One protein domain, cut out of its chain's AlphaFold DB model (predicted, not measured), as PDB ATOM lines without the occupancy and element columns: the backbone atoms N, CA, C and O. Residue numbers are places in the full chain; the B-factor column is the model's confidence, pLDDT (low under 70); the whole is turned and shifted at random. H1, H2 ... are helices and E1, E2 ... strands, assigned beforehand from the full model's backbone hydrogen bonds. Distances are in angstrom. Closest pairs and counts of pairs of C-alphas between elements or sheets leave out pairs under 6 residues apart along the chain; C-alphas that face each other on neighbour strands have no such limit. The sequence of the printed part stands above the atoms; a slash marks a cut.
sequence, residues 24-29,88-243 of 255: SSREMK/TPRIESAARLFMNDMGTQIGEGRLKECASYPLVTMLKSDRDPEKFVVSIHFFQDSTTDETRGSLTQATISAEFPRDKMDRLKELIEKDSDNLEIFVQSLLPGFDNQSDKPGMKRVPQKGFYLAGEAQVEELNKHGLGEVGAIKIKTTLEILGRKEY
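Overview. This is residues 24 to 29 and 88 to 243 of the 255 residues of an uncharacterized protein of Candidatus Woesebacteria bacterium RIFOXYB1_FULL_38_16 (UniProt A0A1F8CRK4). A twisted sheet of five strands makes the core, with H2, H6 and H7 over one face and H4 and H5 over the other, in three layers. The long hairpin of E2 and E3 makes one side of the sheet and short E5 the other edge, while H1 packs on H5, off the sheet. The printed part has 162 residues with seven named helices and five named strands, in the order H1 H2 H3 E1 E2 E3 H4 H5 E4 H6 H7 E5; its class is mixed, helices and strands. The sheet is mixed too, in the order E3 E2 E1 E4 E5. The whole is compact, with a radius of gyration of the C-alphas of 15.5 A and spans of 41 by 41 by 27 A.

Along the chain. Begin in the sheet: find C-alpha 119 at (-82.077, 75.049, 209.899), where E1, residues 119 to 124, starts its 16.2 A. E2, residues 131 to 140, covers 28.2 A, and E3, residues 152 to 161, covers 30.1 A. E4 is residues 206 to 211, 16.8 A, and E5 is residues 240 to 242, ending at C-alpha 242 at (-92.915, 81.283, 211.430). The longest helix by residues is H2, residues 92 to 107, 22.7 A from C-alpha 92 at (-74.546, 67.985, 204.678). H4 is residues 162 to 174, 18.3 A; H7 is residues 228 to 238, 15.4 A. The shorter helices are H1, residues 24 to 29, H3, residues 112 to 116, H5, residues 178 to 186, and H6, residues 212 to 220.

Arrangement. E1, E2 and E3 form a meander, each strand the antiparallel neighbour of the one before; look at N 121 and O 135, 2.8 A, and at N 136 and O 156, 2.7 A. E4 is parallel to E1, with N 120 and O 208 at 2.8 A, and antiparallel to E5, with N 207 and O 241 at 2.9 A. E3, H4 with H5, and E4 make a split strand-helix-strand unit, two strands running the same way with E2 and E1 between them, and its crossover is right-handed. H2 is on the sheet at a height of 8.3 A and runs along the strands, at 10 degrees to E2 on the local plane. As the hub, H2 touches three helices: H3 with Ile 106 and Lys 112 as closest C-alphas, 5.1 A; H6 with Ala 94 and Asn 219, 5.0 A; and H7 with Gln 105 and Ala 228, 6.4 A. H6 stands up from the sheet, rising 74 degrees, and H3 only grazes it with residues 114 to 116. On the other face, H4 is over E2 at a height of 8.2 A. H4 and H5 only just touch, only at the corner, with C-alphas 172 and 178 closest at 5.2 A. H1 touches H5 at a shallow tilt of 27 degrees, the same way, the C-alphas of Met 28 and Phe 182 being closest at 6.0 A. In H1, H2, H4, H5, H6 and H7 every O i to N i+4 pair is within hydrogen-bond range; H3 has 0 of 1, but 2 of 2 O i to N i+3 pairs.

Size, cuts and confidence. The two C-alphas farthest apart are those of Arg 26 and Gly 224, 44.4 A. Between Lys 29 and Thr 88 residues 30 to 87 are not printed, and the C-alphas across this cut are 23.6 A apart. Look for the long links between E2 and E3, 11 residues, and between H5 and E4, 19 residues. The mean pLDDT of the printed part of this model is 77.6; it is under 70 at residues 141 to 152, 188 to 204 and 220 to 227.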
ATOM      1  N   SER A  24    -103.513  65.830 210.874       72.94
ATOM      2  CA  SER A  24    -102.070  66.092 210.761       72.94
ATOM      3  C   SER A  24    -101.253  65.230 211.727       72.94
ATOM      4  O   SER A  24    -100.247  64.638 211.343       72.94
ATOM      5  N   SER A  25    -101.714  65.064 212.972       73.25
ATOM      6  CA  SER A  25    -101.060  64.197 213.961       73.25
ATOM      7  C   SER A  25    -101.098  62.712 213.575       73.25
ATOM      8  O   SER A  25    -100.093  62.008 213.701       73.25
ATOM      9  N   ARG A  26    -102.235  62.213 213.069       76.81
ATOM     10  CA  ARG A  26    -102.348  60.822 212.593       76.81
ATOM     11  C   ARG A  26    -101.436  60.563 211.405       76.81
ATOM     12  O   ARG A  26    -100.804  59.510 211.334       76.81
ATOM     13  N   GLU A  27    -101.366  61.510 210.483       82.38
ATOM     14  CA  GLU A  27    -100.500  61.408 209.322       82.38
ATOM     15  C   GLU A  27     -99.018  61.478 209.705       82.38
ATOM     16  O   GLU A  27     -98.228  60.650 209.249       82.38
ATOM     17  N   MET A  28     -98.658  62.360 210.638       82.06
ATOM     18  CA  MET A  28     -97.294  62.457 211.147       82.06
ATOM     19  C   MET A  28     -96.823  61.158 211.799       82.06
ATOM     20  O   MET A  28     -95.708  60.707 211.551       82.06
ATOM     21  N   LYS A  29     -97.692  60.491 212.568       76.31
ATOM     22  CA  LYS A  29     -97.388  59.170 213.136       76.31
ATOM     23  C   LYS A  29     -97.097  58.127 212.056       76.31
ATOM     24  O   LYS A  29     -96.175  57.334 212.223       76.31
ATOM     25  N   THR A  88     -75.894  59.552 206.650       76.50
ATOM     26  CA  THR A  88     -74.985  60.416 205.886       76.50
ATOM     27  C   THR A  88     -75.790  61.143 204.810       76.50
ATOM     28  O   THR A  88     -75.971  60.597 203.722       76.50
ATOM     29  N   PRO A  89     -76.342  62.333 205.104       81.75
ATOM     30  CA  PRO A  89     -77.006  63.134 204.091       81.75
ATOM     31  C   PRO A  89     -75.977  63.659 203.094       81.75
ATOM     32  O   PRO A  89     -74.902  64.135 203.475       81.75
ATOM     33  N   ARG A  90     -76.345  63.633 201.818       83.00
ATOM     34  CA  ARG A  90     -75.569  64.244 200.748       83.00
ATOM     35  C   ARG A  90     -75.356  65.719 201.040       83.00
ATOM     36  O   ARG A  90     -76.279  66.380 201.497       83.00
ATOM     37  N   ILE A  91     -74.157  66.238 200.753       83.19
ATOM     38  CA  ILE A  91     -73.772  67.665 200.881       83.19
ATOM     39  C   ILE A  91     -74.020  68.312 202.264       83.19
ATOM     40  O   ILE A  91     -73.942  69.534 202.399       83.19
ATOM     41  N   GLU A  92     -74.233  67.516 203.317       84.38
ATOM     42  CA  GLU A  92     -74.546  67.985 204.678       84.38
ATOM     43  C   GLU A  92     -73.464  68.891 205.290       84.38
ATOM     44  O   GLU A  92     -73.734  69.730 206.154       84.38
ATOM     45  N   SER A  93     -72.212  68.739 204.847       83.06
ATOM     46  CA  SER A  93     -71.083  69.534 205.335       83.06
ATOM     47  C   SER A  93     -71.320  71.040 205.194       83.06
ATOM     48  O   SER A  93     -70.945  71.791 206.093       83.06
ATOM     49  N   ALA A  94     -71.996  71.483 204.132       85.50
ATOM     50  CA  ALA A  94     -72.302  72.893 203.911       85.50
ATOM     51  C   ALA A  94     -73.289  73.446 204.953       85.50
ATOM     52  O   ALA A  94     -73.052  74.511 205.524       85.50
ATOM     53  N   ALA A  95     -74.351  72.696 205.265       87.50
ATOM     54  CA  ALA A  95     -75.312  73.071 206.301       87.50
ATOM     55  C   ALA A  95     -74.649  73.126 207.687       87.50
ATOM     56  O   ALA A  95     -74.861  74.069 208.448       87.50
ATOM     57  N   ARG A  96     -73.775  72.161 207.997       84.69
ATOM     58  CA  ARG A  96     -73.033  72.135 209.267       84.69
ATOM     59  C   ARG A  96     -72.084  73.317 209.420       84.69
ATOM     60  O   ARG A  96     -72.058  73.933 210.480       84.69
ATOM     61  N   LEU A  97     -71.323  73.643 208.379       83.56
ATOM     62  CA  LEU A  97     -70.426  74.799 208.391       83.56
ATOM     63  C   LEU A  97     -71.204  76.108 208.556       83.56
ATOM     64  O   LEU A  97     -70.858  76.911 209.416       83.56
ATOM     65  N   PHE A  98     -72.310  76.270 207.825       87.00
ATOM     66  CA  PHE A  98     -73.191  77.429 207.969       87.00
ATOM     67  C   PHE A  98     -73.708  77.595 209.408       87.00
ATOM     68  O   PHE A  98     -73.697  78.697 209.961       87.00
ATOM     69  N   MET A  99     -74.116  76.496 210.048       86.88
ATOM     70  CA  MET A  99     -74.561  76.506 211.443       86.88
ATOM     71  C   MET A  99     -73.431  76.851 212.425       86.88
ATOM     72  O   MET A  99     -73.673  77.600 213.371       86.88
ATOM     73  N   ASN A 100     -72.202  76.376 212.195       84.44
ATOM     74  CA  ASN A 100     -71.036  76.746 213.007       84.44
ATOM     75  C   ASN A 100     -70.725  78.249 212.915       84.44
ATOM     76  O   ASN A 100     -70.509  78.907 213.939       84.44
ATOM     77  N   ASP A 101     -70.751  78.809 211.706       85.19
ATOM     78  CA  ASP A 101     -70.506  80.237 211.487       85.19
ATOM     79  C   ASP A 101     -71.600  81.084 212.145       85.19
ATOM     80  O   ASP A 101     -71.308  82.053 212.850       85.19
ATOM     81  N   MET A 102     -72.865  80.676 212.006       86.06
ATOM     82  CA  MET A 102     -73.988  81.312 212.694       86.06
ATOM     83  C   MET A 102     -73.826  81.253 214.217       86.06
ATOM     84  O   MET A 102     -74.039  82.264 214.885       86.06
ATOM     85  N   GLY A 103     -73.393  80.116 214.768       83.31
ATOM     86  CA  GLY A 103     -73.105  79.969 216.197       83.31
ATOM     87  C   GLY A 103     -72.017  80.932 216.672       83.31
ATOM     88  O   GLY A 103     -72.192  81.601 217.690       83.31
ATOM     89  N   THR A 104     -70.949  81.082 215.885       83.38
ATOM     90  CA  THR A 104     -69.870  82.048 216.144       83.38
ATOM     91  C   THR A 104     -70.402  83.483 216.170       83.38
ATOM     92  O   THR A 104     -70.167  84.208 217.136       83.38
ATOM     93  N   GLN A 105     -71.203  83.883 215.172       85.31
ATOM     94  CA  GLN A 105     -71.802  85.223 215.144       85.31
ATOM     95  C   GLN A 105     -72.701  85.481 216.364       85.31
ATOM     96  O   GLN A 105     -72.630  86.567 216.944       85.31
ATOM     97  N   ILE A 106     -73.495  84.486 216.779       83.00
ATOM     98  CA  ILE A 106     -74.343  84.579 217.975       83.00
ATOM     99  C   ILE A 106     -73.508  84.714 219.250       83.00
ATOM    100  O   ILE A 106     -73.836  85.552 220.096       83.00
ATOM    101  N   GLY A 107     -72.426  83.940 219.379       78.12
ATOM    102  CA  GLY A 107     -71.482  84.026 220.496       78.12
ATOM    103  C   GLY A 107     -70.819  85.403 220.609       78.12
ATOM    104  O   GLY A 107     -70.694  85.943 221.704       78.12
ATOM    105  N   GLU A 108     -70.510  86.035 219.474       82.50
ATOM    106  CA  GLU A 108     -70.024  87.423 219.402       82.50
ATOM    107  C   GLU A 108     -71.128  88.478 219.619       82.50
ATOM    108  O   GLU A 108     -70.898  89.685 219.529       82.50
ATOM    109  N   GLY A 109     -72.354  88.044 219.902       80.12
ATOM    110  CA  GLY A 109     -73.491  88.902 220.199       80.12
ATOM    111  C   GLY A 109     -74.199  89.493 218.979       80.12
ATOM    112  O   GLY A 109     -75.102  90.314 219.159       80.12
ATOM    113  N   ARG A 110     -73.845  89.067 217.762       82.38
ATOM    114  CA  ARG A 110     -74.534  89.409 216.506       82.38
ATOM    115  C   ARG A 110     -75.575  88.334 216.184       82.38
ATOM    116  O   ARG A 110     -75.439  87.204 216.611       82.38
ATOM    117  N   LEU A 111     -76.628  88.646 215.429       82.62
ATOM    118  CA  LEU A 111     -77.616  87.640 214.987       82.62
ATOM    119  C   LEU A 111     -78.286  86.834 216.121       82.62
ATOM    120  O   LEU A 111     -78.710  85.699 215.906       82.62
ATOM    121  N   LYS A 112     -78.391  87.380 217.341       80.75
ATOM    122  CA  LYS A 112     -78.964  86.669 218.505       80.75
ATOM    123  C   LYS A 112     -80.376  86.143 218.241       80.75
ATOM    124  O   LYS A 112     -80.780  85.129 218.808       80.75
ATOM    125  N   GLU A 113     -81.120  86.822 217.376       82.25
ATOM    126  CA  GLU A 113     -82.434  86.425 216.892       82.25
ATOM    127  C   GLU A 113     -82.430  85.053 216.198       82.25
ATOM    128  O   GLU A 113     -83.372  84.280 216.390       82.25
ATOM    129  N   CYS A 114     -81.354  84.705 215.486       83.00
ATOM    130  CA  CYS A 114     -81.226  83.459 214.730       83.00
ATOM    131  C   CYS A 114     -81.124  82.222 215.629       83.00
ATOM    132  O   CYS A 114     -81.500  81.135 215.207       83.00
ATOM    133  N   ALA A 115     -80.738  82.373 216.902       79.75
ATOM    134  CA  ALA A 115     -80.728  81.266 217.864       79.75
ATOM    135  C   ALA A 115     -82.119  80.640 218.100       79.75
ATOM    136  O   ALA A 115     -82.224  79.579 218.709       79.75
ATOM    137  N   SER A 116     -83.188  81.324 217.674       79.12
ATOM    138  CA  SER A 116     -84.580  80.884 217.826       79.12
ATOM    139  C   SER A 116     -85.169  80.258 216.560       79.12
ATOM    140  O   SER A 116     -86.382  80.064 216.517       79.12
ATOM    141  N   TYR A 117     -84.341  79.955 215.556       85.69
ATOM    142  CA  TYR A 117     -84.759  79.369 214.284       85.69
ATOM    143  C   TYR A 117     -83.770  78.263 213.890       85.69
ATOM    144  O   TYR A 117     -82.606  78.571 213.634       85.69
ATOM    145  N   PRO A 118     -84.176  76.981 213.848       88.38
ATOM    146  CA  PRO A 118     -83.305  75.932 213.366       88.38
ATOM    147  C   PRO A 118     -83.197  76.015 211.841       88.38
ATOM    148  O   PRO A 118     -84.073  76.564 211.162       88.38
ATOM    149  N   LEU A 119     -82.149  75.399 211.309       91.69
ATOM    150  CA  LEU A 119     -82.077  75.049 209.899       91.69
ATOM    151  C   LEU A 119     -82.559  73.609 209.739       91.69
ATOM    152  O   LEU A 119     -81.980  72.694 210.318       91.69
ATOM    153  N   VAL A 120     -83.617  73.415 208.961       93.69
ATOM    154  CA  VAL A 120     -84.109  72.097 208.565       93.69
ATOM    155  C   VAL A 120     -83.610  71.806 207.162       93.69
ATOM    156  O   VAL A 120     -83.924  72.553 206.235       93.69
ATOM    157  N   THR A 121     -82.853  70.728 206.996       94.50
ATOM    158  CA  THR A 121     -82.424  70.240 205.686       94.50
ATOM    159  C   THR A 121     -83.200  68.987 205.304       94.50
ATOM    160  O   THR A 121     -83.585  68.189 206.157       94.50
ATOM    161  N   MET A 122     -83.475  68.841 204.010       94.25
ATOM    162  CA  MET A 122     -84.134  67.674 203.424       94.25
ATOM    163  C   MET A 122     -83.306  67.227 202.217       94.25
ATOM    164  O   MET A 122     -83.413  67.811 201.135       94.25
ATOM    165  N   LEU A 123     -82.425  66.249 202.421       93.75
ATOM    166  CA  LEU A 123     -81.345  65.893 201.490       93.75
ATOM    167  C   LEU A 123     -81.411  64.408 201.138       93.75
ATOM    168  O   LEU A 123     -81.948  63.617 201.906       93.75
ATOM    169  N   LYS A 124     -80.876  63.998 199.985       92.56
ATOM    170  CA  LYS A 124     -80.754  62.564 199.678       92.56
ATOM    171  C   LYS A 124     -79.784  61.888 200.647       92.56
ATOM    172  O   LYS A 124     -78.834  62.519 201.106       92.56
ATOM    173  N   SER A 125     -79.996  60.608 200.928       87.62
ATOM    174  CA  SER A 125     -78.987  59.793 201.610       87.62
ATOM    175  C   SER A 125     -77.842  59.491 200.636       87.62
ATOM    176  O   SER A 125     -78.082  59.111 199.492       87.62
ATOM    177  N   ASP A 126     -76.589  59.653 201.071       84.88
ATOM    178  CA  ASP A 126     -75.415  59.258 200.272       84.88
ATOM    179  C   ASP A 126     -75.287  57.733 200.153       84.88
ATOM    180  O   ASP A 126     -74.587  57.228 199.274       84.88
ATOM    181  N   ARG A 127     -75.950  56.988 201.045       80.62
ATOM    182  CA  ARG A 127     -75.863  55.523 201.117       80.62
ATOM    183  C   ARG A 127     -76.962  54.824 200.340       80.62
ATOM    184  O   ARG A 127     -76.738  53.734 199.821       80.62
ATOM    185  N   ASP A 128     -78.137  55.439 200.280       80.56
ATOM    186  CA  ASP A 128     -79.315  54.864 199.644       80.56
ATOM    187  C   ASP A 128     -80.040  55.938 198.812       80.56
ATOM    188  O   ASP A 128     -80.697  56.816 199.376       80.56
ATOM    189  N   PRO A 129     -79.936  55.899 197.472       80.31
ATOM    190  CA  PRO A 129     -80.514  56.924 196.603       80.31
ATOM    191  C   PRO A 129     -82.052  56.963 196.625       80.31
ATOM    192  O   PRO A 129     -82.634  57.963 196.190       80.31
ATOM    193  N   GLU A 130     -82.710  55.918 197.137       85.25
ATOM    194  CA  GLU A 130     -84.168  55.866 197.305       85.25
ATOM    195  C   GLU A 130     -84.636  56.509 198.618       85.25
ATOM    196  O   GLU A 130     -85.840  56.696 198.847       85.25
ATOM    197  N   LYS A 131     -83.686  56.889 199.477       86.69
ATOM    198  CA  LYS A 131     -83.955  57.487 200.776       86.69
ATOM    199  C   LYS A 131     -83.475  58.921 200.878       86.69
ATOM    200  O   LYS A 131     -82.574  59.395 200.185       86.69
ATOM    201  N   PHE A 132     -84.105  59.612 201.810       92.25
ATOM    202  CA  PHE A 132     -83.845  60.993 202.148       92.25
ATOM    203  C   PHE A 132     -83.622  61.122 203.641       92.25
ATOM    204  O   PHE A 132     -84.166  60.361 204.435       92.25
ATOM    205  N   VAL A 133     -82.843  62.120 204.013       90.94
ATOM    206  CA  VAL A 133     -82.572  62.478 205.389       90.94
ATOM    207  C   VAL A 133     -83.154  63.851 205.665       90.94
ATOM    208  O   VAL A 133     -82.897  64.810 204.934       90.94
ATOM    209  N   VAL A 134     -83.909  63.938 206.753       92.31
ATOM    210  CA  VAL A 134     -84.291  65.209 207.362       92.31
ATOM    211  C   VAL A 134     -83.332  65.483 208.504       92.31
ATOM    212  O   VAL A 134     -83.349  64.723 209.471       92.31
ATOM    213  N   SER A 135     -82.538  66.551 208.419       91.62
ATOM    214  CA  SER A 135     -81.737  67.039 209.546       91.62
ATOM    215  C   SER A 135     -82.334  68.325 210.108       91.62
ATOM    216  O   SER A 135     -82.725  69.226 209.373       91.62
ATOM    217  N   ILE A 136     -82.393  68.436 211.430       89.94
ATOM    218  CA  ILE A 136     -82.825  69.627 212.159       89.94
ATOM    219  C   ILE A 136     -81.630  70.112 212.960       89.94
ATOM    220  O   ILE A 136     -81.285  69.517 213.982       89.94
ATOM    221  N   HIS A 137     -81.010  71.193 212.501       88.56
ATOM    222  CA  HIS A 137     -79.868  71.820 213.148       88.56
ATOM    223  C   HIS A 137     -80.316  72.970 214.043       88.56
ATOM    224  O   HIS A 137     -81.009  73.884 213.597       88.56
ATOM    225  N   PHE A 138     -79.887  72.968 215.298       84.69
ATOM    226  CA  PHE A 138     -80.275  73.972 216.286       84.69
ATOM    227  C   PHE A 138     -79.146  74.235 217.284       84.69
ATOM    228  O   PHE A 138     -78.144  73.522 217.315       84.69
ATOM    229  N   PHE A 139     -79.307  75.267 218.114       79.06
ATOM    230  CA  PHE A 139     -78.356  75.588 219.177       79.06
ATOM    231  C   PHE A 139     -78.905  75.211 220.552       79.06
ATOM    232  O   PHE A 139     -80.042  75.529 220.897       79.06
ATOM    233  N   GLN A 140     -78.061  74.571 221.352       71.50
ATOM    234  CA  GLN A 140     -78.308  74.222 222.747       71.50
ATOM    235  C   GLN A 140     -77.759  75.326 223.651       71.50
ATOM    236  O   GLN A 140     -76.721  75.906 223.350       71.50
ATOM    237  N   ASP A 141     -78.444  75.630 224.751       59.69
ATOM    238  CA  ASP A 141     -77.988  76.640 225.714       59.69
ATOM    239  C   ASP A 141     -76.678  76.192 226.398       59.69
ATOM    240  O   ASP A 141     -76.486  75.012 226.664       59.69
ATOM    241  N   SER A 142     -75.776  77.120 226.720       52.66
ATOM    242  CA  SER A 142     -74.563  76.866 227.520       52.66
ATOM    243  C   SER A 142     -74.823  76.203 228.873       52.66
ATOM    244  O   SER A 142     -73.950  75.519 229.397       52.66
ATOM    245  N   THR A 143     -76.015  76.372 229.451       49.69
ATOM    246  CA  THR A 143     -76.356  75.762 230.749       49.69
ATOM    247  C   THR A 143     -76.420  74.232 230.717       49.69
ATOM    248  O   THR A 143     -76.478  73.610 231.775       49.69
ATOM    249  N   THR A 144     -76.364  73.596 229.538       47.06
ATOM    250  CA  THR A 144     -76.242  72.134 229.438       47.06
ATOM    251  C   THR A 144     -74.809  71.611 229.486       47.06
ATOM    252  O   THR A 144     -74.633  70.402 229.661       47.06
ATOM    253  N   ASP A 145     -73.779  72.444 229.325       40.72
ATOM    254  CA  ASP A 145     -72.377  72.018 229.356       40.72
ATOM    255  C   ASP A 145     -71.439  73.156 229.782       40.72
ATOM    256  O   ASP A 145     -71.042  73.976 228.962       40.72
ATOM    257  N   GLU A 146     -71.028  73.165 231.052       39.31
ATOM    258  CA  GLU A 146     -70.082  74.153 231.598       39.31
ATOM    259  C   GLU A 146     -68.705  74.138 230.901       39.31
ATOM    260  O   GLU A 146     -67.927  75.076 231.054       39.31
ATOM    261  N   THR A 147     -68.388  73.090 230.124       39.41
ATOM    262  CA  THR A 147     -67.095  72.939 229.433       39.41
ATOM    263  C   THR A 147     -67.080  73.469 227.999       39.41
ATOM    264  O   THR A 147     -66.017  73.533 227.378       39.41
ATOM    265  N   ARG A 148     -68.239  73.850 227.448       40.44
ATOM    266  CA  ARG A 148     -68.369  74.373 226.083       40.44
ATOM    267  C   ARG A 148     -68.887  75.806 226.152       40.44
ATOM    268  O   ARG A 148     -69.793  76.102 226.921       40.44
ATOM    269  N   GLY A 149     -68.287  76.704 225.371       44.09
ATOM    270  CA  GLY A 149     -68.707  78.106 225.301       44.09
ATOM    271  C   GLY A 149     -70.194  78.270 224.949       44.09
ATOM    272  O   GLY A 149     -70.877  77.314 224.579       44.09
ATOM    273  N   SER A 150     -70.697  79.501 225.063       46.88
ATOM    274  CA  SER A 150     -72.083  79.863 224.742       46.88
ATOM    275  C   SER A 150     -72.545  79.260 223.408       46.88
ATOM    276  O   SER A 150     -71.948  79.561 222.380       46.88
ATOM    277  N   LEU A 151     -73.636  78.480 223.442       62.75
ATOM    278  CA  LEU A 151     -74.345  77.876 222.301       62.75
ATOM    279  C   LEU A 151     -73.608  76.736 221.577       62.75
ATOM    280  O   LEU A 151     -72.831  76.950 220.654       62.75
ATOM    281  N   THR A 152     -73.929  75.489 221.940       68.69
ATOM    282  CA  THR A 152     -73.419  74.292 221.244       68.69
ATOM    283  C   THR A 152     -74.380  73.876 220.130       68.69
ATOM    284  O   THR A 152     -75.573  73.718 220.382       68.69
ATOM    285  N   GLN A 153     -73.884  73.671 218.906       76.62
ATOM    286  CA  GLN A 153     -74.700  73.119 217.821       76.62
ATOM    287  C   GLN A 153     -75.133  71.682 218.142       76.62
ATOM    288  O   GLN A 153     -74.338  70.865 218.610       76.62
ATOM    289  N   ALA A 154     -76.385  71.372 217.827       77.00
ATOM    290  CA  ALA A 154     -76.939  70.034 217.853       77.00
ATOM    291  C   ALA A 154     -77.744  69.741 216.592       77.00
ATOM    292  O   ALA A 154     -78.220  70.656 215.917       77.00
ATOM    293  N   THR A 155     -77.874  68.455 216.277       81.75
ATOM    294  CA  THR A 155     -78.593  67.985 215.095       81.75
ATOM    295  C   THR A 155     -79.431  66.757 215.432       81.75
ATOM    296  O   THR A 155     -78.947  65.840 216.094       81.75
ATOM    297  N   ILE A 156     -80.682  66.740 214.971       82.19
ATOM    298  CA  ILE A 156     -81.518  65.533 214.885       82.19
ATOM    299  C   ILE A 156     -81.597  65.160 213.411       82.19
ATOM    300  O   ILE A 156     -82.033  65.994 212.628       82.19
ATOM    301  N   SER A 157     -81.226  63.943 213.039       85.06
ATOM    302  CA  SER A 157     -81.353  63.442 211.671       85.06
ATOM    303  C   SER A 157     -82.229  62.198 211.649       85.06
ATOM    304  O   SER A 157     -82.105  61.343 212.522       85.06
ATOM    305  N   ALA A 158     -83.110  62.078 210.664       83.31
ATOM    306  CA  ALA A 158     -83.916  60.880 210.461       83.31
ATOM    307  C   ALA A 158     -83.997  60.522 208.979       83.31
ATOM    308  O   ALA A 158     -84.140  61.406 208.135       83.31
ATOM    309  N   GLU A 159     -83.887  59.229 208.675       84.19
ATOM    310  CA  GLU A 159     -83.893  58.705 207.308       84.19
ATOM    311  C   GLU A 159     -85.267  58.124 206.935       84.19
ATOM    312  O   GLU A 159     -85.836  57.311 207.672       84.19
ATOM    313  N   PHE A 160     -85.780  58.522 205.770       83.62
ATOM    314  CA  PHE A 160     -87.113  58.205 205.261       83.62
ATOM    315  C   PHE A 160     -87.068  57.713 203.811       83.62
ATOM    316  O   PHE A 160     -86.224  58.160 203.032       83.62
ATOM    317  N   PRO A 161     -88.038  56.884 203.398       86.25
ATOM    318  CA  PRO A 161     -88.361  56.699 201.987       86.25
ATOM    319  C   PRO A 161     -88.783  58.016 201.314       86.25
ATOM    320  O   PRO A 161     -89.399  58.882 201.948       86.25
ATOM    321  N   ARG A 162     -88.510  58.153 200.010       88.88
ATOM    322  CA  ARG A 162     -88.851  59.347 199.212       88.88
ATOM    323  C   ARG A 162     -90.315  59.786 199.330       88.88
ATOM    324  O   ARG A 162     -90.570  60.964 199.552       88.88
ATOM    325  N   ASP A 163     -91.277  58.872 199.215       89.94
ATOM    326  CA  ASP A 163     -92.710  59.214 199.249       89.94
ATOM    327  C   ASP A 163     -93.123  59.849 200.589       89.94
ATOM    328  O   ASP A 163     -93.947  60.764 200.642       89.94
ATOM    329  N   LYS A 164     -92.515  59.388 201.686       89.19
ATOM    330  CA  LYS A 164     -92.752  59.896 203.041       89.19
ATOM    331  C   LYS A 164     -92.085  61.251 203.254       89.19
ATOM    332  O   LYS A 164     -92.680  62.116 203.895       89.19
ATOM    333  N   MET A 165     -90.903  61.447 202.675       91.31
ATOM    334  CA  MET A 165     -90.205  62.732 202.643       91.31
ATOM    335  C   MET A 165     -91.014  63.793 201.884       91.31
ATOM    336  O   MET A 165     -91.263  64.873 202.420       91.31
ATOM    337  N   ASP A 166     -91.479  63.481 200.674       91.69
ATOM    338  CA  ASP A 166     -92.269  64.412 199.858       91.69
ATOM    339  C   ASP A 166     -93.555  64.819 200.588       91.69
ATOM    340  O   ASP A 166     -93.886  66.005 200.671       91.69
ATOM    341  N   ARG A 167     -94.227  63.850 201.224       92.88
ATOM    342  CA  ARG A 167     -95.423  64.127 202.022       92.88
ATOM    343  C   ARG A 167     -95.130  64.975 203.261       92.88
ATOM    344  O   ARG A 167     -95.890  65.893 203.564       92.88
ATOM    345  N   LEU A 168     -94.037  64.702 203.976       92.62
ATOM    346  CA  LEU A 168     -93.613  65.511 205.123       92.62
ATOM    347  C   LEU A 168     -93.345  66.960 204.707       92.62
ATOM    348  O   LEU A 168     -93.789  67.889 205.382       92.62
ATOM    349  N   LYS A 169     -92.652  67.154 203.581       92.56
ATOM    350  CA  LYS A 169     -92.383  68.479 203.025       92.56
ATOM    351  C   LYS A 169     -93.680  69.219 202.705       92.56
ATOM    352  O   LYS A 169     -93.836  70.355 203.141       92.56
ATOM    353  N   GLU A 170     -94.623  68.568 202.025       93.00
ATOM    354  CA  GLU A 170     -95.931  69.151 201.704       93.00
ATOM    355  C   GLU A 170     -96.682  69.601 202.970       93.00
ATOM    356  O   GLU A 170     -97.190  70.722 203.036       93.00
ATOM    357  N   LEU A 171     -96.706  68.759 204.011       91.31
ATOM    358  CA  LEU A 171     -97.350  69.085 205.285       91.31
ATOM    359  C   LEU A 171     -96.700  70.295 205.967       91.31
ATOM    360  O   LEU A 171     -97.416  71.183 206.430       91.31
ATOM    361  N   ILE A 172     -95.366  70.347 206.017       90.31
ATOM    362  CA  ILE A 172     -94.606  71.454 206.619       90.31
ATOM    363  C   ILE A 172     -94.771  72.751 205.814       90.31
ATOM    364  O   ILE A 172     -94.814  73.846 206.380       90.31
ATOM    365  N   GLU A 173     -94.857  72.662 204.487       89.94
ATOM    366  CA  GLU A 173     -95.085  73.821 203.624       89.94
ATOM    367  C   GLU A 173     -96.511  74.366 203.743       89.94
ATOM    368  O   GLU A 173     -96.687  75.586 203.744       89.94
ATOM    369  N   LYS A 174     -97.507  73.490 203.917       90.12
ATOM    370  CA  LYS A 174     -98.907  73.864 204.160       90.12
ATOM    371  C   LYS A 174     -99.102  74.494 205.544       90.12
ATOM    372  O   LYS A 174     -99.768  75.530 205.681       90.12
ATOM    373  N   ASP A 175     -98.533  73.880 206.580       88.06
ATOM    374  CA  ASP A 175     -98.578  74.395 207.946       88.06
ATOM    375  C   ASP A 175     -97.241  74.202 208.667       88.06
ATOM    376  O   ASP A 175     -96.821  73.077 208.927       88.06
ATOM    377  N   SER A 176     -96.587  75.309 209.023       87.25
ATOM    378  CA  SER A 176     -95.277  75.311 209.684       87.25
ATOM    379  C   SER A 176     -95.307  74.578 211.026       87.25
ATOM    380  O   SER A 176     -94.333  73.910 211.364       87.25
ATOM    381  N   ASP A 177     -96.437  74.617 211.738       83.69
ATOM    382  CA  ASP A 177     -96.661  73.897 213.001       83.69
ATOM    383  C   ASP A 177     -96.467  72.369 212.859       83.69
ATOM    384  O   ASP A 177     -96.159  71.685 213.836       83.69
ATOM    385  N   ASN A 178     -96.577  71.808 211.645       86.56
ATOM    386  CA  ASN A 178     -96.355  70.378 211.413       86.56
ATOM    387  C   ASN A 178     -94.908  69.941 211.680       86.56
ATOM    388  O   ASN A 178     -94.690  68.774 211.999       86.56
ATOM    389  N   LEU A 179     -93.924  70.847 211.608       86.69
ATOM    390  CA  LEU A 179     -92.550  70.518 211.994       86.69
ATOM    391  C   LEU A 179     -92.448  70.202 213.494       86.69
ATOM    392  O   LEU A 179     -91.706  69.307 213.889       86.69
ATOM    393  N   GLU A 180     -93.209  70.892 214.341       79.88
ATOM    394  CA  GLU A 180     -93.214  70.618 215.779       79.88
ATOM    395  C   GLU A 180     -93.861  69.260 216.077       79.88
ATOM    396  O   GLU A 180     -93.285  68.448 216.804       79.88
ATOM    397  N   ILE A 181     -95.002  68.964 215.441       79.94
ATOM    398  CA  ILE A 181     -95.668  67.652 215.539       79.94
ATOM    399  C   ILE A 181     -94.719  66.540 215.078       79.94
ATOM    400  O   ILE A 181     -94.656  65.482 215.710       79.94
ATOM    401  N   PHE A 182     -93.969  66.779 214.000       84.50
ATOM    402  CA  PHE A 182     -92.947  65.861 213.510       84.50
ATOM    403  C   PHE A 182     -91.881  65.589 214.568       84.50
ATOM    404  O   PHE A 182     -91.657  64.430 214.910       84.50
ATOM    405  N   VAL A 183     -91.270  66.634 215.134       80.38
ATOM    406  CA  VAL A 183     -90.217  66.468 216.143       80.38
ATOM    407  C   VAL A 183     -90.737  65.762 217.391       80.38
ATOM    408  O   VAL A 183     -90.068  64.852 217.874       80.38
ATOM    409  N   GLN A 184     -91.931  66.107 217.883       75.06
ATOM    410  CA  GLN A 184     -92.521  65.423 219.042       75.06
ATOM    411  C   GLN A 184     -92.856  63.963 218.760       75.06
ATOM    412  O   GLN A 184     -92.750  63.112 219.639       75.06
ATOM    413  N   SER A 185     -93.257  63.655 217.528       76.06
ATOM    414  CA  SER A 185     -93.514  62.276 217.120       76.06
ATOM    415  C   SER A 185     -92.207  61.484 217.011       76.06
ATOM    416  O   SER A 185     -92.172  60.319 217.399       76.06
ATOM    417  N   LEU A 186     -91.139  62.115 216.512       75.25
ATOM    418  CA  LEU A 186     -89.821  61.508 216.317       75.25
ATOM    419  C   LEU A 186     -89.054  61.309 217.633       75.25
ATOM    420  O   LEU A 186     -88.400  60.287 217.821       75.25
ATOM    421  N   LEU A 187     -89.136  62.278 218.547       71.81
ATOM    422  CA  LEU A 187     -88.476  62.275 219.853       71.81
ATOM    423  C   LEU A 187     -89.472  62.695 220.948       71.81
ATOM    424  O   LEU A 187     -89.424  63.832 221.424       71.81
ATOM    425  N   PRO A 188     -90.371  61.795 221.387       69.88
ATOM    426  CA  PRO A 188     -91.349  62.112 222.423       69.88
ATOM    427  C   PRO A 188     -90.693  62.609 223.716       69.88
ATOM    428  O   PRO A 188     -89.697  62.052 224.191       69.88
ATOM    429  N   GLY A 189     -91.267  63.654 224.313       60.06
ATOM    430  CA  GLY A 189     -90.710  64.285 225.511       60.06
ATOM    431  C   GLY A 189     -89.511  65.191 225.222       60.06
ATOM    432  O   GLY A 189     -88.854  65.666 226.150       60.06
ATOM    433  N   PHE A 190     -89.217  65.475 223.950       65.94
ATOM    434  CA  PHE A 190     -88.402  66.618 223.539       65.94
ATOM    435  C   PHE A 190     -89.241  67.916 223.630       65.94
ATOM    436  O   PHE A 190     -89.357  68.682 222.678       65.94
ATOM    437  N   ASP A 191     -89.884  68.146 224.782       54.88
ATOM    438  CA  ASP A 191     -90.927  69.165 224.995       54.88
ATOM    439  C   ASP A 191     -90.401  70.537 225.424       54.88
ATOM    440  O   ASP A 191     -89.407  70.650 226.153       54.88
ATOM    441  N   ASN A 192     -91.176  71.580 225.081       50.31
ATOM    442  CA  ASN A 192     -91.008  72.988 225.465       50.31
ATOM    443  C   ASN A 192     -91.670  73.383 226.810       50.31
ATOM    444  O   ASN A 192     -92.460  74.314 226.862       50.31
ATOM    445  N   GLN A 193     -91.333  72.726 227.926       49.16
ATOM    446  CA  GLN A 193     -91.754  73.147 229.288       49.16
ATOM    447  C   GLN A 193     -90.927  74.310 229.882       49.16
ATOM    448  O   GLN A 193     -89.841  74.071 230.407       49.16
ATOM    449  N   SER A 194     -91.332  75.576 229.764       43.34
ATOM    450  CA  SER A 194     -90.593  76.792 230.219       43.34
ATOM    451  C   SER A 194     -89.860  76.712 231.577       43.34
ATOM    452  O   SER A 194     -88.935  77.474 231.833       43.34
ATOM    453  N   ASP A 195     -90.242  75.754 232.408       44.97
ATOM    454  CA  ASP A 195     -89.962  75.625 233.829       44.97
ATOM    455  C   ASP A 195     -88.759  74.703 234.129       44.97
ATOM    456  O   ASP A 195     -88.365  74.556 235.285       44.97
ATOM    457  N   LYS A 196     -88.154  74.073 233.105       43.47
ATOM    458  CA  LYS A 196     -86.954  73.226 233.254       43.47
ATOM    459  C   LYS A 196     -85.734  73.855 232.563       43.47
ATOM    460  O   LYS A 196     -85.714  73.900 231.330       43.47
ATOM    461  N   PRO A 197     -84.722  74.326 233.318       35.03
ATOM    462  CA  PRO A 197     -83.508  74.907 232.750       35.03
ATOM    463  C   PRO A 197     -82.674  73.850 232.013       35.03
ATOM    464  O   PRO A 197     -82.588  72.704 232.452       35.03
ATOM    465  N   GLY A 198     -82.046  74.239 230.899       39.94
ATOM    466  CA  GLY A 198     -80.960  73.459 230.300       39.94
ATOM    467  C   GLY A 198     -80.794  73.583 228.788       39.94
ATOM    468  O   GLY A 198     -79.667  73.513 228.314       39.94
ATOM    469  N   MET A 199     -81.859  73.742 227.994       46.06
ATOM    470  CA  MET A 199     -81.739  73.740 226.526       46.06
ATOM    471  C   MET A 199     -82.883  74.508 225.873       46.06
ATOM    472  O   MET A 199     -84.049  74.254 226.180       46.06
ATOM    473  N   LYS A 200     -82.580  75.401 224.923       45.72
ATOM    474  CA  LYS A 200     -83.607  75.899 224.002       45.72
ATOM    475  C   LYS A 200     -84.095  74.709 223.167       45.72
ATOM    476  O   LYS A 200     -83.298  74.020 222.538       45.72
ATOM    477  N   ARG A 201     -85.394  74.432 223.277       60.97
ATOM    478  CA  ARG A 201     -86.123  73.363 222.575       60.97
ATOM    479  C   ARG A 201     -86.131  73.582 221.071       60.97
ATOM    480  O   ARG A 201     -85.541  74.556 220.610       60.97
ATOM    481  N   VAL A 202     -86.852  72.724 220.333       56.97
ATOM    482  CA  VAL A 202     -87.414  73.075 219.014       56.97
ATOM    483  C   VAL A 202     -87.688  74.583 219.001       56.97
ATOM    484  O   VAL A 202     -88.424  75.058 219.875       56.97
ATOM    485  N   PRO A 203     -86.986  75.367 218.169       61.69
ATOM    486  CA  PRO A 203     -86.867  76.785 218.460       61.69
ATOM    487  C   PRO A 203     -88.215  77.491 218.362       61.69
ATOM    488  O   PRO A 203     -89.041  77.164 217.528       61.69
ATOM    489  N   GLN A 204     -88.456  78.441 219.259       63.09
ATOM    490  CA  GLN A 204     -89.813  78.852 219.636       63.09
ATOM    491  C   GLN A 204     -90.553  79.723 218.612       63.09
ATOM    492  O   GLN A 204     -91.708  80.064 218.844       63.09
ATOM    493  N   LYS A 205     -89.898  80.153 217.531       77.88
ATOM    494  CA  LYS A 205     -90.472  81.142 216.604       77.88
ATOM    495  C   LYS A 205     -90.819  80.555 215.245       77.88
ATOM    496  O   LYS A 205     -91.895  80.811 214.717       77.88
ATOM    497  N   GLY A 206     -89.942  79.719 214.709       85.75
ATOM    498  CA  GLY A 206     -90.085  79.186 213.368       85.75
ATOM    499  C   GLY A 206     -88.838  78.431 212.949       85.75
ATOM    500  O   GLY A 206     -88.076  77.990 213.807       85.75
ATOM    501  N   PHE A 207     -88.608  78.327 211.643       91.38
ATOM    502  CA  PHE A 207     -87.444  77.662 211.060       91.38
ATOM    503  C   PHE A 207     -87.097  78.150 209.658       91.38
ATOM    504  O   PHE A 207     -87.890  78.816 208.992       91.38
ATOM    505  N   TYR A 208     -85.896  77.785 209.216       93.25
ATOM    506  CA  TYR A 208     -85.475  77.849 207.823       93.25
ATOM    507  C   TYR A 208     -85.541  76.451 207.223       93.25
ATOM    508  O   TYR A 208     -85.178  75.481 207.886       93.25
ATOM    509  N   LEU A 209     -86.002  76.345 205.978       93.62
ATOM    510  CA  LEU A 209     -86.080  75.079 205.257       93.62
ATOM    511  C   LEU A 209     -85.163  75.126 204.037       93.62
ATOM    512  O   LEU A 209     -85.280  76.038 203.223       93.62
ATOM    513  N   ALA A 210     -84.287  74.137 203.897       92.56
ATOM    514  CA  ALA A 210     -83.346  74.041 202.790       92.56
ATOM    515  C   ALA A 210     -83.391  72.647 202.145       92.56
ATOM    516  O   ALA A 210     -83.226  71.627 202.811       92.56
ATOM    517  N   GLY A 211     -83.611  72.602 200.831       91.75
ATOM    518  CA  GLY A 211     -83.376  71.406 200.023       91.75
ATOM    519  C   GLY A 211     -81.948  71.376 199.477       91.75
ATOM    520  O   GLY A 211     -81.140  72.254 199.779       91.75
ATOM    521  N   GLU A 212     -81.650  70.398 198.619       90.44
ATOM    522  CA  GLU A 212     -80.305  70.233 198.044       90.44
ATOM    523  C   GLU A 212     -79.801  71.510 197.359       90.44
ATOM    524  O   GLU A 212     -78.707  71.968 197.667       90.44
ATOM    525  N   ALA A 213     -80.617  72.144 196.510       89.25
ATOM    526  CA  ALA A 213     -80.218  73.360 195.796       89.25
ATOM    527  C   ALA A 213     -79.848  74.511 196.747       89.25
ATOM    528  O   ALA A 213     -78.845  75.190 196.539       89.25
ATOM    529  N   GLN A 214     -80.628  74.703 197.815       90.38
ATOM    530  CA  GLN A 214     -80.340  75.721 198.822       90.38
ATOM    531  C   GLN A 214     -79.061  75.395 199.600       90.38
ATOM    532  O   GLN A 214     -78.258  76.290 199.841       90.38
ATOM    533  N   VAL A 215     -78.842  74.129 199.971       88.00
ATOM    534  CA  VAL A 215     -77.622  73.699 200.678       88.00
ATOM    535  C   VAL A 215     -76.381  73.808 199.786       88.00
ATOM    536  O   VAL A 215     -75.323  74.227 200.253       88.00
ATOM    537  N   GLU A 216     -76.490  73.517 198.490       85.62
ATOM    538  CA  GLU A 216     -75.411  73.776 197.529       85.62
ATOM    539  C   GLU A 216     -75.089  75.270 197.429       85.62
ATOM    540  O   GLU A 216     -73.925  75.647 197.285       85.62
ATOM    541  N   GLU A 217     -76.095  76.133 197.540       81.00
ATOM    542  CA  GLU A 217     -75.897  77.579 197.582       81.00
ATOM    543  C   GLU A 217     -75.202  78.029 198.874       81.00
ATOM    544  O   GLU A 217     -74.263  78.823 198.798       81.00
ATOM    545  N   LEU A 218     -75.522  77.424 200.032       79.81
ATOM    546  CA  LEU A 218     -74.738  77.604 201.267       79.81
ATOM    547  C   LEU A 218     -73.251  77.291 201.034       79.81
ATOM    548  O   LEU A 218     -72.380  78.010 201.521       79.81
ATOM    549  N   ASN A 219     -72.961  76.244 200.254       70.06
ATOM    550  CA  ASN A 219     -71.597  75.811 199.953       70.06
ATOM    551  C   ASN A 219     -70.852  76.777 199.012       70.06
ATOM    552  O   ASN A 219     -69.646  76.969 199.146       70.06
ATOM    553  N   LYS A 220     -71.557  77.413 198.065       69.00
ATOM    554  CA  LYS A 220     -70.977  78.413 197.142       69.00
ATOM    555  C   LYS A 220     -70.560  79.696 197.853       69.00
ATOM    556  O   LYS A 220     -69.622  80.359 197.423       69.00
ATOM    557  N   HIS A 221     -71.215  80.022 198.961       59.50
ATOM    558  CA  HIS A 221     -70.788  81.098 199.854       59.50
ATOM    559  C   HIS A 221     -69.641  80.682 200.797       59.50
ATOM    560  O   HIS A 221     -69.310  81.422 201.725       59.50
ATOM    561  N   GLY A 222     -69.049  79.507 200.556       48.03
ATOM    562  CA  GLY A 222     -68.241  78.756 201.497       48.03
ATOM    563  C   GLY A 222     -66.897  79.359 201.903       48.03
ATOM    564  O   GLY A 222     -66.176  79.973 201.120       48.03
ATOM    565  N   LEU A 223     -66.566  78.995 203.146       48.16
ATOM    566  CA  LEU A 223     -65.238  78.701 203.684       48.16
ATOM    567  C   LEU A 223     -64.354  79.911 204.017       48.16
ATOM    568  O   LEU A 223     -63.498  80.322 203.241       48.16
ATOM    569  N   GLY A 224     -64.502  80.404 205.250       49.09
ATOM    570  CA  GLY A 224     -63.424  81.101 205.964       49.09
ATOM    571  C   GLY A 224     -63.862  82.352 206.711       49.09
ATOM    572  O   GLY A 224     -63.370  82.604 207.801       49.09
ATOM    573  N   GLU A 225     -64.825  83.096 206.165       52.38
ATOM    574  CA  GLU A 225     -65.367  84.312 206.781       52.38
ATOM    575  C   GLU A 225     -66.810  84.539 206.307       52.38
ATOM    576  O   GLU A 225     -67.104  85.394 205.456       52.38
ATOM    577  N   VAL A 226     -67.758  83.756 206.825       60.41
ATOM    578  CA  VAL A 226     -69.173  84.107 206.668       60.41
ATOM    579  C   VAL A 226     -69.502  85.178 207.709       60.41
ATOM    580  O   VAL A 226     -69.971  84.912 208.813       60.41
ATOM    581  N   GLY A 227     -69.200  86.432 207.367       68.94
ATOM    582  CA  GLY A 227     -69.585  87.582 208.182       68.94
ATOM    583  C   GLY A 227     -71.106  87.678 208.335       68.94
ATOM    584  O   GLY A 227     -71.859  87.231 207.466       68.94
ATOM    585  N   ALA A 228     -71.572  88.311 209.416       76.62
ATOM    586  CA  ALA A 228     -72.995  88.405 209.754       76.62
ATOM    587  C   ALA A 228     -73.908  88.862 208.594       76.62
ATOM    588  O   ALA A 228     -75.053  88.427 208.518       76.62
ATOM    589  N   ILE A 229     -73.411  89.712 207.684       80.88
ATOM    590  CA  ILE A 229     -74.154  90.182 206.501       80.88
ATOM    591  C   ILE A 229     -74.488  89.023 205.554       80.88
ATOM    592  O   ILE A 229     -75.638  88.890 205.156       80.88
ATOM    593  N   LYS A 230     -73.515  88.159 205.233       81.75
ATOM    594  CA  LYS A 230     -73.734  87.015 204.334       81.75
ATOM    595  C   LYS A 230     -74.748  86.042 204.928       81.75
ATOM    596  O   LYS A 230     -75.664  85.637 204.227       81.75
ATOM    597  N   ILE A 231     -74.633  85.750 206.230       85.00
ATOM    598  CA  ILE A 231     -75.613  84.911 206.937       85.00
ATOM    599  C   ILE A 231     -77.012  85.505 206.791       85.00
ATOM    600  O   ILE A 231     -77.930  84.793 206.400       85.00
ATOM    601  N   LYS A 232     -77.181  86.810 207.041       85.94
ATOM    602  CA  LYS A 232     -78.483  87.471 206.880       85.94
ATOM    603  C   LYS A 232     -79.030  87.332 205.465       85.94
ATOM    604  O   LYS A 232     -80.153  86.872 205.325       85.94
ATOM    605  N   THR A 233     -78.240  87.654 204.442       85.50
ATOM    606  CA  THR A 233     -78.673  87.546 203.041       85.50
ATOM    607  C   THR A 233     -79.092  86.120 202.689       85.50
ATOM    608  O   THR A 233     -80.137  85.912 202.082       85.50
ATOM    609  N   THR A 234     -78.326  85.120 203.119       85.94
ATOM    610  CA  THR A 234     -78.681  83.714 202.918       85.94
ATOM    611  C   THR A 234     -79.993  83.348 203.617       85.94
ATOM    612  O   THR A 234     -80.860  82.730 203.006       85.94
ATOM    613  N   LEU A 235     -80.179  83.751 204.877       88.75
ATOM    614  CA  LEU A 235     -81.418  83.498 205.622       88.75
ATOM    615  C   LEU A 235     -82.629  84.230 205.016       88.75
ATOM    616  O   LEU A 235     -83.741  83.702 205.035       88.75
ATOM    617  N   GLU A 236     -82.421  85.421 204.454       88.25
ATOM    618  CA  GLU A 236     -83.436  86.174 203.713       88.25
ATOM    619  C   GLU A 236     -83.858  85.438 202.435       88.25
ATOM    620  O   GLU A 236     -85.057  85.323 202.184       88.25
ATOM    621  N   ILE A 237     -82.902  84.884 201.677       87.06
ATOM    622  CA  ILE A 237     -83.170  84.072 200.477       87.06
ATOM    623  C   ILE A 237     -83.938  82.796 200.835       87.06
ATOM    624  O   ILE A 237     -84.905  82.453 200.156       87.06
ATOM    625  N   LEU A 238     -83.527  82.096 201.899       88.81
ATOM    626  CA  LEU A 238     -84.217  80.888 202.362       88.81
ATOM    627  C   LEU A 238     -85.661  81.179 202.780       88.81
ATOM    628  O   LEU A 238     -86.542  80.344 202.578       88.81
ATOM    629  N   GLY A 239     -85.899  82.357 203.358       89.88
ATOM    630  CA  GLY A 239     -87.192  82.748 203.888       89.88
ATOM    631  C   GLY A 239     -87.519  82.007 205.186       89.88
ATOM    632  O   GLY A 239     -87.584  80.779 205.260       89.88
ATOM    633  N   ARG A 240     -87.772  82.768 206.249       90.25
ATOM    634  CA  ARG A 240     -88.220  82.200 207.525       90.25
ATOM    635  C   ARG A 240     -89.664  81.704 207.436       90.25
ATOM    636  O   ARG A 240     -90.544  82.408 206.938       90.25
ATOM    637  N   LYS A 241     -89.919  80.525 207.996       90.75
ATOM    638  CA  LYS A 241     -91.256  79.971 208.230       90.75
ATOM    639  C   LYS A 241     -91.584  80.120 209.710       90.75
ATOM    640  O   LYS A 241     -91.010  79.419 210.534       90.75
ATOM    641  N   GLU A 242     -92.470  81.051 210.047       88.88
ATOM    642  CA  GLU A 242     -92.915  81.283 211.430       88.88
ATOM    643  C   GLU A 242     -94.007  80.270 211.806       88.88
ATOM    644  O   GLU A 242     -94.859  79.933 210.975       88.88
ATOM    645  N   TYR A 243     -94.007  79.791 213.049       82.75
ATOM    646  CA  TYR A 243     -95.111  78.991 213.580       82.75
ATOM    647  C   TYR A 243     -96.359  79.858 213.720       82.75
ATOM    648  O   TYR A 243     -96.299  80.995 214.193       82.75
TER     649      TYR A 243